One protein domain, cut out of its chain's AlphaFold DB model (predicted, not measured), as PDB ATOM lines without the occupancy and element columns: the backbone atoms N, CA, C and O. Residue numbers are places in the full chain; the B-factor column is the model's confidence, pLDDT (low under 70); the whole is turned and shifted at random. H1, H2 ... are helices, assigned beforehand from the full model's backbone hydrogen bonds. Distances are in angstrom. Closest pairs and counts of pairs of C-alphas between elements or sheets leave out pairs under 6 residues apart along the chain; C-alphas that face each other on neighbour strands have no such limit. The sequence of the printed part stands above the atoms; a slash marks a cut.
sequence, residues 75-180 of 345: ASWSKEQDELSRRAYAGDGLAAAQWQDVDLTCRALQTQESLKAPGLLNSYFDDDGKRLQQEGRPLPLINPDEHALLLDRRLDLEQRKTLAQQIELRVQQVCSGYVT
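This is residues 75 to 180 of the 345 residues of an uncharacterized protein of Tahibacter aquaticus (UniProt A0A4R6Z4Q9). Two long helices, H2 and H7, meet about perpendicular where the last residues of H7 reach the later half of H2, making a broad corner, and each has a shorter helix folded back on it as a hairpin: H1 on H2, H6 on H7. The short helices H3 and H4 lead from the end of H2 to the side of H7, H5 lies farther out touching no helix, and the link after H5 returns through the middle of the domain at residues 140 to 142. The printed part has 106 residues with seven named helices, H1 to H7 in order, and no named strand; the class is all helix. It is compact, with a radius of gyration of the C-alphas of 14.5 A and spans of 42 by 29 by 23 A.

H1, residues 79 to 89, and H2, residues 93 to 111, form a helical hairpin at a steep tilt of 43 degrees; their closest C-alphas, Ala 88 and Ala 96, are 4.3 A apart, and H2 touches H1 with residues 94 to 102 alone. H3, residues 113 to 116, touches H2 only at the corner, closest at C-alphas 115 and 109, 5.4 A. H4, residues 120 to 123, touches H7, residues 157 to 175, closest at C-alphas 121 and 164, 5.3 A. H5, residues 127 to 134, is close to H4 but not clearly touching, closest at C-alphas 129 and 123, 5.5 A, and is apart from H7. H6, residues 144 to 150, forms a helical hairpin with H7 at a shallow tilt of 32 degrees, only just short of steep; C-alphas 150 and 160 are closest, 5.7 A. H7 touches H2 with residues 171 to 175 alone, about perpendicular at 89 degrees; C-alphas 175 and 106 are closest, 5.1 A. The helix packing is only just mostly crossed, with 1 of 3 pairs at a shallow tilt. Every O i to N i+4 pair is within hydrogen-bond range in H1, H2, H5 and H7, and 2 of 3 in H6; H3 and H4 are too short for such a pair.

H1 begins at C-alpha 79 (224.924, 163.489, 188.063) and is 15.5 A long. H2 is 27.0 A, H3 5.2 A, H4 5.3 A, H5 10.9 A and H6 10.3 A. H7, 26.5 A, ends at C-alpha 175 (223.376, 163.154, 198.452).

The C-alphas farthest apart, Ala 90 and Asp 127, are 43.9 A from each other. The printed part has no cut and no long link. The mean pLDDT of the printed part is 78.2; residues 75 to 77, 91, 111 to 117, 128 to 133 and 135 to 140 are under 70.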
ATOM      1  N   ALA A  75     217.987 155.793 186.411       44.66
ATOM      2  CA  ALA A  75     217.123 156.973 186.518       44.66
ATOM      3  C   ALA A  75     217.049 157.595 187.935       44.66
ATOM      4  O   ALA A  75     216.070 158.266 188.253       44.66
ATOM      5  N   SER A  76     218.019 157.348 188.817       52.69
ATOM      6  CA  SER A  76     217.860 157.614 190.251       52.69
ATOM      7  C   SER A  76     219.118 158.085 190.981       52.69
ATOM      8  O   SER A  76     219.133 158.067 192.208       52.69
ATOM      9  N   TRP A  77     220.174 158.481 190.271       65.38
ATOM     10  CA  TRP A  77     221.421 158.937 190.889       65.38
ATOM     11  C   TRP A  77     221.667 160.426 190.669       65.38
ATOM     12  O   TRP A  77     221.093 161.060 189.781       65.38
ATOM     13  N   SER A  78     222.523 161.006 191.512       76.69
ATOM     14  CA  SER A  78     223.051 162.338 191.234       76.69
ATOM     15  C   SER A  78     223.964 162.276 190.003       76.69
ATOM     16  O   SER A  78     224.618 161.265 189.748       76.69
ATOM     17  N   LYS A  79     224.057 163.383 189.255       81.62
ATOM     18  CA  LYS A  79     224.924 163.489 188.063       81.62
ATOM     19  C   LYS A  79     226.374 163.071 188.348       81.62
ATOM     20  O   LYS A  79     227.057 162.562 187.466       81.62
ATOM     21  N   GLU A  80     226.846 163.309 189.568       84.25
ATOM     22  CA  GLU A  80     228.187 162.927 190.006       84.25
ATOM     23  C   GLU A  80     228.341 161.411 190.161       84.25
ATOM     24  O   GLU A  80     229.321 160.852 189.680       84.25
ATOM     25  N   GLN A  81     227.358 160.725 190.747       82.00
ATOM     26  CA  GLN A  81     227.371 159.263 190.853       82.00
ATOM     27  C   GLN A  81     227.307 158.589 189.479       82.00
ATOM     28  O   GLN A  81     228.049 157.636 189.245       82.00
ATOM     29  N   ASP A  82     226.490 159.105 188.558       83.44
ATOM     30  CA  ASP A  82     226.443 158.599 187.180       83.44
ATOM     31  C   ASP A  82     227.798 158.756 186.477       83.44
ATOM     32  O   ASP A  82     228.272 157.840 185.802       83.44
ATOM     33  N   GLU A  83     228.457 159.905 186.658       87.94
ATOM     34  CA  GLU A  83     229.778 160.161 186.088       87.94
ATOM     35  C   GLU A  83     230.842 159.218 186.658       87.94
ATOM     36  O   GLU A  83     231.606 158.611 185.902       87.94
ATOM     37  N   LEU A  84     230.880 159.085 187.987       87.19
ATOM     38  CA  LEU A  84     231.817 158.212 188.686       87.19
ATOM     39  C   LEU A  84     231.602 156.750 188.299       87.19
ATOM     40  O   LEU A  84     232.563 156.063 187.964       87.19
ATOM     41  N   SER A  85     230.349 156.298 188.259       84.31
ATOM     42  CA  SER A  85     229.993 154.945 187.842       84.31
ATOM     43  C   SER A  85     230.415 154.673 186.399       84.31
ATOM     44  O   SER A  85     231.078 153.676 186.115       84.31
ATOM     45  N   ARG A  86     230.122 155.596 185.476       85.88
ATOM     46  CA  ARG A  86     230.525 155.475 184.071       85.88
ATOM     47  C   ARG A  86     232.043 155.366 183.914       85.88
ATOM     48  O   ARG A  86     232.512 154.516 183.158       85.88
ATOM     49  N   ARG A  87     232.811 156.203 184.617       87.38
ATOM     50  CA  ARG A  87     234.283 156.148 184.612       87.38
ATOM     51  C   ARG A  87     234.805 154.859 185.245       87.38
ATOM     52  O   ARG A  87     235.696 154.232 184.680       87.38
ATOM     53  N   ALA A  88     234.209 154.425 186.353       81.12
ATOM     54  CA  ALA A  88     234.540 153.166 187.010       81.12
ATOM     55  C   ALA A  88     234.362 151.969 186.063       81.12
ATOM     56  O   ALA A  88     235.260 151.139 185.943       81.12
ATOM     57  N   TYR A  89     233.249 151.913 185.323       77.12
ATOM     58  CA  TYR A  89     233.030 150.882 184.304       77.12
ATOM     59  C   TYR A  89     234.030 150.961 183.145       77.12
ATOM     60  O   TYR A  89     234.379 149.933 182.573       77.12
ATOM     61  N   ALA A  90     234.540 152.152 182.829       78.44
ATOM     62  CA  ALA A  90     235.610 152.335 181.850       78.44
ATOM     63  C   ALA A  90     237.011 151.935 182.368       78.44
ATOM     64  O   ALA A  90     237.986 152.104 181.641       78.44
ATOM     65  N   GLY A  91     237.123 151.408 183.595       68.00
ATOM     66  CA  GLY A  91     238.385 150.962 184.197       68.00
ATOM     67  C   GLY A  91     239.100 152.021 185.043       68.00
ATOM     68  O   GLY A  91     240.214 151.787 185.512       68.00
ATOM     69  N   ASP A  92     238.487 153.184 185.279       79.12
ATOM     70  CA  ASP A  92     239.057 154.222 186.142       79.12
ATOM     71  C   ASP A  92     238.903 153.842 187.620       79.12
ATOM     72  O   ASP A  92     237.886 154.127 188.255       79.12
ATOM     73  N   GLY A  93     239.923 153.192 188.182       71.19
ATOM     74  CA  GLY A  93     239.878 152.733 189.571       71.19
ATOM     75  C   GLY A  93     239.795 153.845 190.619       71.19
ATOM     76  O   GLY A  93     239.283 153.590 191.706       71.19
ATOM     77  N   LEU A  94     240.228 155.076 190.308       79.50
ATOM     78  CA  LEU A  94     240.045 156.212 191.217       79.50
ATOM     79  C   LEU A  94     238.571 156.615 191.261       79.50
ATOM     80  O   LEU A  94     238.009 156.757 192.345       79.50
ATOM     81  N   ALA A  95     237.934 156.747 190.094       83.75
ATOM     82  CA  ALA A  95     236.499 157.006 190.022       83.75
ATOM     83  C   ALA A  95     235.692 155.883 190.684       83.75
ATOM     84  O   ALA A  95     234.679 156.136 191.326       83.75
ATOM     85  N   ALA A  96     236.172 154.648 190.571       77.38
ATOM     86  CA  ALA A  96     235.568 153.482 191.185       77.38
ATOM     87  C   ALA A  96     235.627 153.533 192.726       77.38
ATOM     88  O   ALA A  96     234.613 153.305 193.382       77.38
ATOM     89  N   ALA A  97     236.770 153.913 193.306       76.50
ATOM     90  CA  ALA A  97     236.891 154.140 194.749       76.50
ATOM     91  C   ALA A  97     236.006 155.307 195.223       76.50
ATOM     92  O   ALA A  97     235.255 155.157 196.186       76.50
ATOM     93  N   GLN A  98     236.020 156.429 194.494       84.75
ATOM     94  CA  GLN A  98     235.177 157.594 194.785       84.75
ATOM     95  C   GLN A  98     233.686 157.254 194.716       84.75
ATOM     96  O   GLN A  98     232.912 157.685 195.564       84.75
ATOM     97  N   TRP A  99     233.270 156.448 193.736       84.88
ATOM     98  CA  TRP A  99     231.885 156.007 193.609       84.88
ATOM     99  C   TRP A  99     231.421 155.242 194.853       84.88
ATOM    100  O   TRP A  99     230.326 155.486 195.358       84.88
ATOM    101  N   GLN A 100     232.274 154.364 195.387       83.06
ATOM    102  CA  GLN A 100     231.990 153.636 196.623       83.06
ATOM    103  C   GLN A 100     231.905 154.555 197.829       83.06
ATOM    104  O   GLN A 100     230.977 154.417 198.620       83.06
ATOM    105  N   ASP A 101     232.851 155.485 197.968       84.44
ATOM    106  CA  ASP A 101     232.867 156.434 199.083       84.44
ATOM    107  C   ASP A 101     231.613 157.305 199.075       84.44
ATOM    108  O   ASP A 101     230.987 157.510 200.116       84.44
ATOM    109  N   VAL A 102     231.182 157.737 197.889       86.69
ATOM    110  CA  VAL A 102     229.935 158.475 197.697       86.69
ATOM    111  C   VAL A 102     228.708 157.624 198.061       86.69
ATOM    112  O   VAL A 102     227.850 158.115 198.795       86.69
ATOM    113  N   ASP A 103     228.600 156.367 197.605       85.38
ATOM    114  CA  ASP A 103     227.455 155.497 197.947       85.38
ATOM    115  C   ASP A 103     227.386 155.227 199.460       85.38
ATOM    116  O   ASP A 103     226.334 155.413 200.078       85.38
ATOM    117  N   LEU A 104     228.520 154.874 200.075       81.69
ATOM    118  CA  LEU A 104     228.624 154.626 201.514       81.69
ATOM    119  C   LEU A 104     228.264 155.874 202.326       81.69
ATOM    120  O   LEU A 104     227.474 155.787 203.270       81.69
ATOM    121  N   THR A 105     228.782 157.038 201.929       84.31
ATOM    122  CA  THR A 105     228.524 158.319 202.599       84.31
ATOM    123  C   THR A 105     227.058 158.722 202.494       84.31
ATOM    124  O   THR A 105     226.410 158.987 203.511       84.31
ATOM    125  N   CYS A 106     226.493 158.730 201.283       85.19
ATOM    126  CA  CYS A 106     225.102 159.130 201.085       85.19
ATOM    127  C   CYS A 106     224.126 158.185 201.781       85.19
ATOM    128  O   CYS A 106     223.120 158.626 202.345       85.19
ATOM    129  N   ARG A 107     224.445 156.890 201.825       79.56
ATOM    130  CA  ARG A 107     223.658 155.931 202.587       79.56
ATOM    131  C   ARG A 107     223.755 156.166 204.091       79.56
ATOM    132  O   ARG A 107     222.721 156.159 204.761       79.56
ATOM    133  N   ALA A 108     224.955 156.393 204.626       78.19
ATOM    134  CA  ALA A 108     225.131 156.711 206.041       78.19
ATOM    135  C   ALA A 108     224.266 157.922 206.431       78.19
ATOM    136  O   ALA A 108     223.477 157.827 207.373       78.19
ATOM    137  N   LEU A 109     224.297 158.995 205.630       78.62
ATOM    138  CA  LEU A 109     223.459 160.183 205.825       78.62
ATOM    139  C   LEU A 109     221.957 159.902 205.767       78.62
ATOM    140  O   LEU A 109     221.193 160.462 206.552       78.62
ATOM    141  N   GLN A 110     221.495 159.044 204.854       77.56
ATOM    142  CA  GLN A 110     220.073 158.699 204.799       77.56
ATOM    143  C   GLN A 110     219.598 157.967 206.051       77.56
ATOM    144  O   GLN A 110     218.475 158.211 206.502       77.56
ATOM    145  N   THR A 111     220.444 157.085 206.582       68.75
ATOM    146  CA  THR A 111     220.101 156.157 207.668       68.75
ATOM    147  C   THR A 111     220.234 156.767 209.056       68.75
ATOM    148  O   THR A 111     219.492 156.390 209.957       68.75
ATOM    149  N   GLN A 112     221.138 157.724 209.241       68.94
ATOM    150  CA  GLN A 112     221.340 158.373 210.528       68.94
ATOM    151  C   GLN A 112     220.725 159.768 210.496       68.94
ATOM    152  O   GLN A 112     221.296 160.711 209.959       68.94
ATOM    153  N   GLU A 113     219.550 159.904 211.106       67.06
ATOM    154  CA  GLU A 113     218.857 161.189 211.238       67.06
ATOM    155  C   GLU A 113     219.726 162.234 211.962       67.06
ATOM    156  O   GLU A 113     219.717 163.407 211.600       67.06
ATOM    157  N   SER A 114     220.583 161.784 212.886       57.97
ATOM    158  CA  SER A 114     221.604 162.609 213.540       57.97
ATOM    159  C   SER A 114     222.641 163.186 212.575       57.97
ATOM    160  O   SER A 114     223.153 164.267 212.831       57.97
ATOM    161  N   LEU A 115     222.942 162.506 211.461       62.09
ATOM    162  CA  LEU A 115     223.867 163.024 210.449       62.09
ATOM    163  C   LEU A 115     223.203 164.026 209.489       62.09
ATOM    164  O   LEU A 115     223.899 164.681 208.720       62.09
ATOM    165  N   LYS A 116     221.870 164.159 209.526       65.12
ATOM    166  CA  LYS A 116     221.127 165.182 208.767       65.12
ATOM    167  C   LYS A 116     221.059 166.519 209.507       65.12
ATOM    168  O   LYS A 116     220.590 167.501 208.934       65.12
ATOM    169  N   ALA A 117     221.479 166.554 210.773       69.38
ATOM    170  CA  ALA A 117     221.488 167.773 211.559       69.38
ATOM    171  C   ALA A 117     222.535 168.753 210.995       69.38
ATOM    172  O   ALA A 117     223.692 168.361 210.823       69.38
ATOM    173  N   PRO A 118     222.158 170.014 210.717       70.62
ATOM    174  CA  PRO A 118     223.110 171.013 210.258       70.62
ATOM    175  C   PRO A 118     224.198 171.245 211.311       70.62
ATOM    176  O   PRO A 118     223.902 171.382 212.500       70.62
ATOM    177  N   GLY A 119     225.452 171.325 210.867       74.12
ATOM    178  CA  GLY A 119     226.608 171.536 211.738       74.12
ATOM    179  C   GLY A 119     227.194 170.251 212.326       74.12
ATOM    180  O   GLY A 119     227.992 170.329 213.262       74.12
ATOM    181  N   LEU A 120     226.855 169.080 211.776       73.38
ATOM    182  CA  LEU A 120     227.444 167.804 212.183       73.38
ATOM    183  C   LEU A 120     228.977 167.858 212.133       73.38
ATOM    184  O   LEU A 120     229.641 167.502 213.106       73.38
ATOM    185  N   LEU A 121     229.556 168.322 211.022       75.44
ATOM    186  CA  LEU A 121     231.016 168.369 210.896       75.44
ATOM    187  C   LEU A 121     231.635 169.430 211.813       75.44
ATOM    188  O   LEU A 121     232.775 169.275 212.239       75.44
ATOM    189  N   ASN A 122     230.878 170.462 212.188       76.25
ATOM    190  CA  ASN A 122     231.333 171.446 213.168       76.25
ATOM    191  C   ASN A 122     231.376 170.869 214.586       76.25
ATOM    192  O   ASN A 122     232.319 171.167 215.317       76.25
ATOM    193  N   SER A 123     230.436 169.982 214.938       73.62
ATOM    194  CA  SER A 123     230.446 169.281 216.232       73.62
ATOM    195  C   SER A 123     231.695 168.411 216.429       73.62
ATOM    196  O   SER A 123     232.095 168.140 217.558       73.62
ATOM    197  N   TYR A 124     232.381 168.051 215.335       70.56
ATOM    198  CA  TYR A 124     233.659 167.339 215.365       70.56
ATOM    199  C   TYR A 124     234.799 168.127 216.033       70.56
ATOM    200  O   TYR A 124     235.773 167.537 216.505       70.56
ATOM    201  N   PHE A 125     234.693 169.456 216.078       77.25
ATOM    202  CA  PHE A 125     235.672 170.314 216.745       77.25
ATOM    203  C   PHE A 125     235.329 170.613 218.205       77.25
ATOM    204  O   PHE A 125     236.155 171.200 218.908       77.25
ATOM    205  N   ASP A 126     234.153 170.184 218.655       78.88
ATOM    206  CA  ASP A 126     233.688 170.318 220.029       78.88
ATOM    207  C   ASP A 126     233.904 168.990 220.794       78.88
ATOM    208  O   ASP A 126     234.440 168.013 220.256       78.88
ATOM    209  N   ASP A 127     233.539 168.926 222.079       72.12
ATOM    210  CA  ASP A 127     233.772 167.726 222.902       72.12
ATOM    211  C   ASP A 127     232.997 166.486 222.408       72.12
ATOM    212  O   ASP A 127     233.476 165.359 222.565       72.12
ATOM    213  N   ASP A 128     231.869 166.679 221.720       63.12
ATOM    214  CA  ASP A 128     231.130 165.604 221.044       63.12
ATOM    215  C   ASP A 128     231.938 164.977 219.896       63.12
ATOM    216  O   ASP A 128     231.886 163.766 219.672       63.12
ATOM    217  N   GLY A 129     232.767 165.771 219.219       64.38
ATOM    218  CA  GLY A 129     233.678 165.315 218.179       64.38
ATOM    219  C   GLY A 129     234.760 164.376 218.683       64.38
ATOM    220  O   GLY A 129     235.045 163.358 218.049       64.38
ATOM    221  N   LYS A 130     235.310 164.655 219.871       68.12
ATOM    222  CA  LYS A 130     236.241 163.730 220.536       68.12
ATOM    223  C   LYS A 130     235.567 162.396 220.835       68.12
ATOM    224  O   LYS A 130     236.210 161.361 220.696       68.12
ATOM    225  N   ARG A 131     234.283 162.406 221.210       69.25
ATOM    226  CA  ARG A 131     233.523 161.174 221.452       69.25
ATOM    227  C   ARG A 131     233.296 160.392 220.160       69.25
ATOM    228  O   ARG A 131     233.555 159.197 220.136       69.25
ATOM    229  N   LEU A 132     232.902 161.056 219.072       64.50
ATOM    230  CA  LEU A 132     232.740 160.416 217.759       64.50
ATOM    231  C   LEU A 132     234.053 159.803 217.240       64.50
ATOM    232  O   LEU A 132     234.034 158.698 216.701       64.50
ATOM    233  N   GLN A 133     235.188 160.478 217.464       67.69
ATOM    234  CA  GLN A 133     236.524 159.936 217.179       67.69
ATOM    235  C   GLN A 133     236.850 158.708 218.034       67.69
ATOM    236  O   GLN A 133     237.368 157.723 217.518       67.69
ATOM    237  N   GLN A 134     236.547 158.756 219.335       71.12
ATOM    238  CA  GLN A 134     236.769 157.636 220.259       71.12
ATOM    239  C   GLN A 134     235.886 156.427 219.938       71.12
ATOM    240  O   GLN A 134     236.319 155.295 220.110       71.12
ATOM    241  N   GLU A 135     234.669 156.662 219.446       68.19
ATOM    242  CA  GLU A 135     233.755 155.623 218.963       68.19
ATOM    243  C   GLU A 135     234.162 155.062 217.586       68.19
ATOM    244  O   GLU A 135     233.469 154.195 217.058       68.19
ATOM    245  N   GLY A 136     235.244 155.565 216.977       63.12
ATOM    246  CA  GLY A 136     235.736 155.097 215.678       63.12
ATOM    247  C   GLY A 136     234.762 155.345 214.526       63.12
ATOM    248  O   GLY A 136     234.875 154.706 213.481       63.12
ATOM    249  N   ARG A 137     233.784 156.248 214.689       60.72
ATOM    250  CA  ARG A 137     232.794 156.509 213.642       60.72
ATOM    251  C   ARG A 137     233.448 157.319 212.522       60.72
ATOM    252  O   ARG A 137     233.857 158.455 212.772       60.72
ATOM    253  N   PRO A 138     233.536 156.784 211.293       63.31
ATOM    254  CA  PRO A 138     234.106 157.533 210.186       63.31
ATOM    255  C   PRO A 138     233.228 158.748 209.883       63.31
ATOM    256  O   PRO A 138     231.997 158.654 209.855       63.31
ATOM    257  N   LEU A 139     233.865 159.898 209.656       67.56
ATOM    258  CA  LEU A 139     233.160 161.082 209.185       67.56
ATOM    259  C   LEU A 139     232.559 160.801 207.797       67.56
ATOM    260  O   LEU A 139     233.221 160.158 206.980       67.56
ATOM    261  N   PRO A 140     231.334 161.283 207.508       65.94
ATOM    262  CA  PRO A 140     230.700 161.131 206.202       65.94
ATOM    263  C   PRO A 140     231.393 162.049 205.182       65.94
ATOM    264  O   PRO A 140     230.881 163.108 204.822       65.94
ATOM    265  N   LEU A 141     232.598 161.669 204.768       75.88
ATOM    266  CA  LEU A 141     233.439 162.411 203.839       75.88
ATOM    267  C   LEU A 141     233.450 161.701 202.494       75.88
ATOM    268  O   LEU A 141     233.704 160.505 202.407       75.88
ATOM    269  N   ILE A 142     233.218 162.474 201.438       71.19
ATOM    270  CA  ILE A 142     233.300 161.982 200.058       71.19
ATOM    271  C   ILE A 142     234.761 161.830 199.623       71.19
ATOM    272  O   ILE A 142     235.074 160.953 198.822       71.19
ATOM    273  N   ASN A 143     235.657 162.678 200.138       78.69
ATOM    274  CA  ASN A 143     237.072 162.640 199.802       78.69
ATOM    275  C   ASN A 143     237.917 162.318 201.051       78.69
ATOM    276  O   ASN A 143     237.861 163.077 202.022       78.69
ATOM    277  N   PRO A 144     238.738 161.253 201.042       71.69
ATOM    278  CA  PRO A 144     239.627 160.940 202.162       71.69
ATOM    279  C   PRO A 144     240.627 162.064 202.481       71.69
ATOM    280  O   PRO A 144     240.961 162.262 203.651       71.69
ATOM    281  N   ASP A 145     241.053 162.857 201.491       80.56
ATOM    282  CA  ASP A 145     241.992 163.970 201.703       80.56
ATOM    283  C   ASP A 145     241.388 165.087 202.566       80.56
ATOM    284  O   ASP A 145     242.095 165.803 203.278       80.56
ATOM    285  N   GLU A 146     240.063 165.221 202.565       83.69
ATOM    286  CA  GLU A 146     239.371 166.210 203.390       83.69
ATOM    287  C   GLU A 146     239.457 165.884 204.865       83.69
ATOM    288  O   GLU A 146     239.506 166.796 205.688       83.69
ATOM    289  N   HIS A 147     239.549 164.599 205.206       79.38
ATOM    290  CA  HIS A 147     239.781 164.195 206.580       79.38
ATOM    291  C   HIS A 147     241.126 164.731 207.075       79.38
ATOM    292  O   HIS A 147     241.210 165.320 208.151       79.38
ATOM    293  N   ALA A 148     242.174 164.585 206.257       81.12
ATOM    294  CA  ALA A 148     243.502 165.091 206.580       81.12
ATOM    295  C   ALA A 148     243.512 166.623 206.705       81.12
ATOM    296  O   ALA A 148     244.128 167.149 207.630       81.12
ATOM    297  N   LEU A 149     242.789 167.333 205.831       84.94
ATOM    298  CA  LEU A 149     242.660 168.792 205.897       84.94
ATOM    299  C   LEU A 149     241.893 169.260 207.143       84.94
ATOM    300  O   LEU A 149     242.321 170.206 207.801       84.94
ATOM    301  N   LEU A 150     240.805 168.582 207.520       83.38
ATOM    302  CA  LEU A 150     240.053 168.879 208.748       83.38
ATOM    303  C   LEU A 150     240.894 168.650 210.013       83.38
ATOM    304  O   LEU A 150     240.706 169.329 211.025       83.38
ATOM    305  N   LEU A 151     241.837 167.710 209.956       81.69
ATOM    306  CA  LEU A 151     242.759 167.404 211.046       81.69
ATOM    307  C   LEU A 151     244.063 168.221 211.005       81.69
ATOM    308  O   LEU A 151     244.857 168.129 211.948       81.69
ATOM    309  N   ASP A 152     244.292 169.035 209.970       86.19
ATOM    310  CA  ASP A 152     245.522 169.814 209.832       86.19
ATOM    311  C   ASP A 152     245.586 170.919 210.895       86.19
ATOM    312  O   ASP A 152     244.866 171.917 210.856       86.19
ATOM    313  N   ARG A 153     246.502 170.755 211.854       85.50
ATOM    314  CA  ARG A 153     246.715 171.707 212.955       85.50
ATOM    315  C   ARG A 153     247.324 173.036 212.507       85.50
ATOM    316  O   ARG A 153     247.425 173.944 213.327       85.50
ATOM    317  N   ARG A 154     247.763 173.149 211.250       93.25
ATOM    318  CA  ARG A 154     248.223 174.418 210.668       93.25
ATOM    319  C   ARG A 154     247.062 175.354 210.348       93.25
ATOM    320  O   ARG A 154     247.287 176.557 210.274       93.25
ATOM    321  N   LEU A 155     245.854 174.816 210.169       87.94
ATOM    322  CA  LEU A 155     244.641 175.609 210.032       87.94
ATOM    323  C   LEU A 155     244.130 176.011 211.416       87.94
ATOM    324  O   LEU A 155     244.059 175.192 212.341       87.94
ATOM    325  N   ASP A 156     243.739 177.272 211.559       93.62
ATOM    326  CA  ASP A 156     243.077 177.713 212.781       93.62
ATOM    327  C   ASP A 156     241.681 177.064 212.929       93.62
ATOM    328  O   ASP A 156     241.185 176.348 212.052       93.62
ATOM    329  N   LEU A 157     241.060 177.221 214.100       87.88
ATOM    330  CA  LEU A 157     239.765 176.598 214.386       87.88
ATOM    331  C   LEU A 157     238.651 177.109 213.457       87.88
ATOM    332  O   LEU A 157     237.818 176.315 213.025       87.88
ATOM    333  N   GLU A 158     238.645 178.399 213.130       90.81
ATOM    334  CA  GLU A 158     237.610 179.015 212.293       90.81
ATOM    335  C   GLU A 158     237.746 178.586 210.828       90.81
ATOM    336  O   GLU A 158     236.750 178.285 210.165       90.81
ATOM    337  N   GLN A 159     238.977 178.454 210.333       91.75
ATOM    338  CA  GLN A 159     239.280 177.885 209.022       91.75
ATOM    339  C   GLN A 159     238.796 176.439 208.920       91.75
ATOM    340  O   GLN A 159     238.161 176.072 207.931       91.75
ATOM    341  N   ARG A 160     239.037 175.622 209.952       87.31
ATOM    342  CA  ARG A 160     238.582 174.226 209.979       87.31
ATOM    343  C   ARG A 160     237.061 174.101 210.062       87.31
ATOM    344  O   ARG A 160     236.501 173.273 209.350       87.31
ATOM    345  N   LYS A 161     236.383 174.955 210.839       88.12
ATOM    346  CA  LYS A 161     234.909 175.043 210.868       88.12
ATOM    347  C   LYS A 161     234.330 175.480 209.522       88.12
ATOM    348  O   LYS A 161     233.373 174.893 209.029       88.12
ATOM    349  N   THR A 162     234.952 176.467 208.880       91.38
ATOM    350  CA  THR A 162     234.548 176.918 207.541       91.38
ATOM    351  C   THR A 162     234.701 175.792 206.517       91.38
ATOM    352  O   THR A 162     233.783 175.540 205.736       91.38
ATOM    353  N   LEU A 163     235.828 175.072 206.546       89.94
ATOM    354  CA  LEU A 163     236.069 173.915 205.685       89.94
ATOM    355  C   LEU A 163     235.046 172.799 205.943       89.94
ATOM    356  O   LEU A 163     234.464 172.277 204.997       89.94
ATOM    357  N   ALA A 164     234.778 172.471 207.207       87.75
ATOM    358  CA  ALA A 164     233.752 171.503 207.589       87.75
ATOM    359  C   ALA A 164     232.374 171.880 207.043       87.75
ATOM    360  O   ALA A 164     231.705 171.037 206.454       87.75
ATOM    361  N   GLN A 165     231.971 173.144 207.158       89.31
ATOM    362  CA  GLN A 165     230.691 173.609 206.631       89.31
ATOM    363  C   GLN A 165     230.620 173.514 205.099       89.31
ATOM    364  O   GLN A 165     229.584 173.143 204.548       89.31
ATOM    365  N   GLN A 166     231.717 173.813 204.396       90.69
ATOM    366  CA  GLN A 166     231.796 173.651 202.940       90.69
ATOM    367  C   GLN A 166     231.689 172.183 202.521       90.69
ATOM    368  O   GLN A 166     230.955 171.864 201.583       90.69
ATOM    369  N   ILE A 167     232.388 171.291 203.229       88.31
ATOM    370  CA  ILE A 167     232.303 169.848 203.001       88.31
ATOM    371  C   ILE A 167     230.873 169.374 203.254       88.31
ATOM    372  O   ILE A 167     230.309 168.701 202.399       88.31
ATOM    373  N   GLU A 168     230.255 169.774 204.366       86.50
ATOM    374  CA  GLU A 168     228.887 169.387 204.720       86.50
ATOM    375  C   GLU A 168     227.891 169.795 203.629       86.50
ATOM    376  O   GLU A 168     227.116 168.963 203.161       86.50
ATOM    377  N   LEU A 169     227.965 171.044 203.157       87.38
ATOM    378  CA  LEU A 169     227.130 171.537 202.061       87.38
ATOM    379  C   LEU A 169     227.333 170.728 200.781       87.38
ATOM    380  O   LEU A 169     226.358 170.381 200.114       87.38
ATOM    381  N   ARG A 170     228.580 170.402 200.431       87.94
ATOM    382  CA  ARG A 170     228.856 169.601 199.239       87.94
ATOM    383  C   ARG A 170     228.315 168.184 199.394       87.94
ATOM    384  O   ARG A 170     227.654 167.696 198.488       87.94
ATOM    385  N   VAL A 171     228.540 167.534 200.534       86.44
ATOM    386  CA  VAL A 171     228.014 166.187 200.791       86.44
ATOM    387  C   VAL A 171     226.482 166.197 200.725       86.44
ATOM    388  O   VAL A 171     225.896 165.358 200.043       86.44
ATOM    389  N   GLN A 172     225.823 167.185 201.338       85.19
ATOM    390  CA  GLN A 172     224.372 167.361 201.231       85.19
ATOM    391  C   GLN A 172     223.924 167.534 199.777       85.19
ATOM    392  O   GLN A 172     222.944 166.915 199.375       85.19
ATOM    393  N   GLN A 173     224.641 168.320 198.968       86.69
ATOM    394  CA  GLN A 173     224.335 168.489 197.545       86.69
ATOM    395  C   GLN A 173     224.462 167.173 196.771       86.69
ATOM    396  O   GLN A 173     223.521 166.797 196.072       86.69
ATOM    397  N   VAL A 174     225.569 166.442 196.940       85.44
ATOM    398  CA  VAL A 174     225.808 165.151 196.268       85.44
ATOM    399  C   VAL A 174     224.751 164.118 196.651       85.44
ATOM    400  O   VAL A 174     224.286 163.364 195.794       85.44
ATOM    401  N   CYS A 175     224.326 164.122 197.914       86.19
ATOM    402  CA  CYS A 175     223.376 163.154 198.452       86.19
ATOM    403  C   CYS A 175     221.905 163.606 198.389       86.19
ATOM    404  O   CYS A 175     221.020 162.806 198.695       86.19
ATOM    405  N   SER A 176     221.616 164.846 197.968       83.25
ATOM    406  CA  SER A 176     220.265 165.451 197.979       83.25
ATOM    407  C   SER A 176     219.225 164.716 197.125       83.25
ATOM    408  O   SER A 176     218.027 164.857 197.355       83.25
ATOM    409  N   GLY A 177     219.673 163.896 196.174       74.88
ATOM    410  CA  GLY A 177     218.833 163.029 195.346       74.88
ATOM    411  C   GLY A 177     219.247 161.563 195.402       74.88
ATOM    412  O   GLY A 177     218.933 160.819 194.479       74.88
ATOM    413  N   TYR A 178     219.995 161.151 196.432       80.12
ATOM    414  CA  TYR A 178     220.464 159.774 196.531       80.12
ATOM    415  C   TYR A 178     219.283 158.807 196.644       80.12
ATOM    416  O   TYR A 178     218.410 158.955 197.501       80.12
ATOM    417  N   VAL A 179     219.282 157.785 195.798       74.88
ATOM    418  CA  VAL A 179     218.395 156.628 195.909       74.88
ATOM    419  C   VAL A 179     219.276 155.414 196.123       74.88
ATOM    420  O   VAL A 179     220.311 155.276 195.470       74.88
ATOM    421  N   THR A 180     218.866 154.533 197.034       71.56
ATOM    422  CA  THR A 180     219.614 153.317 197.335       71.56
ATOM    423  C   THR A 180     219.924 152.552 196.051       71.56
ATOM    424  O   THR A 180     219.015 152.203 195.297       71.56
TER     425      THR A 180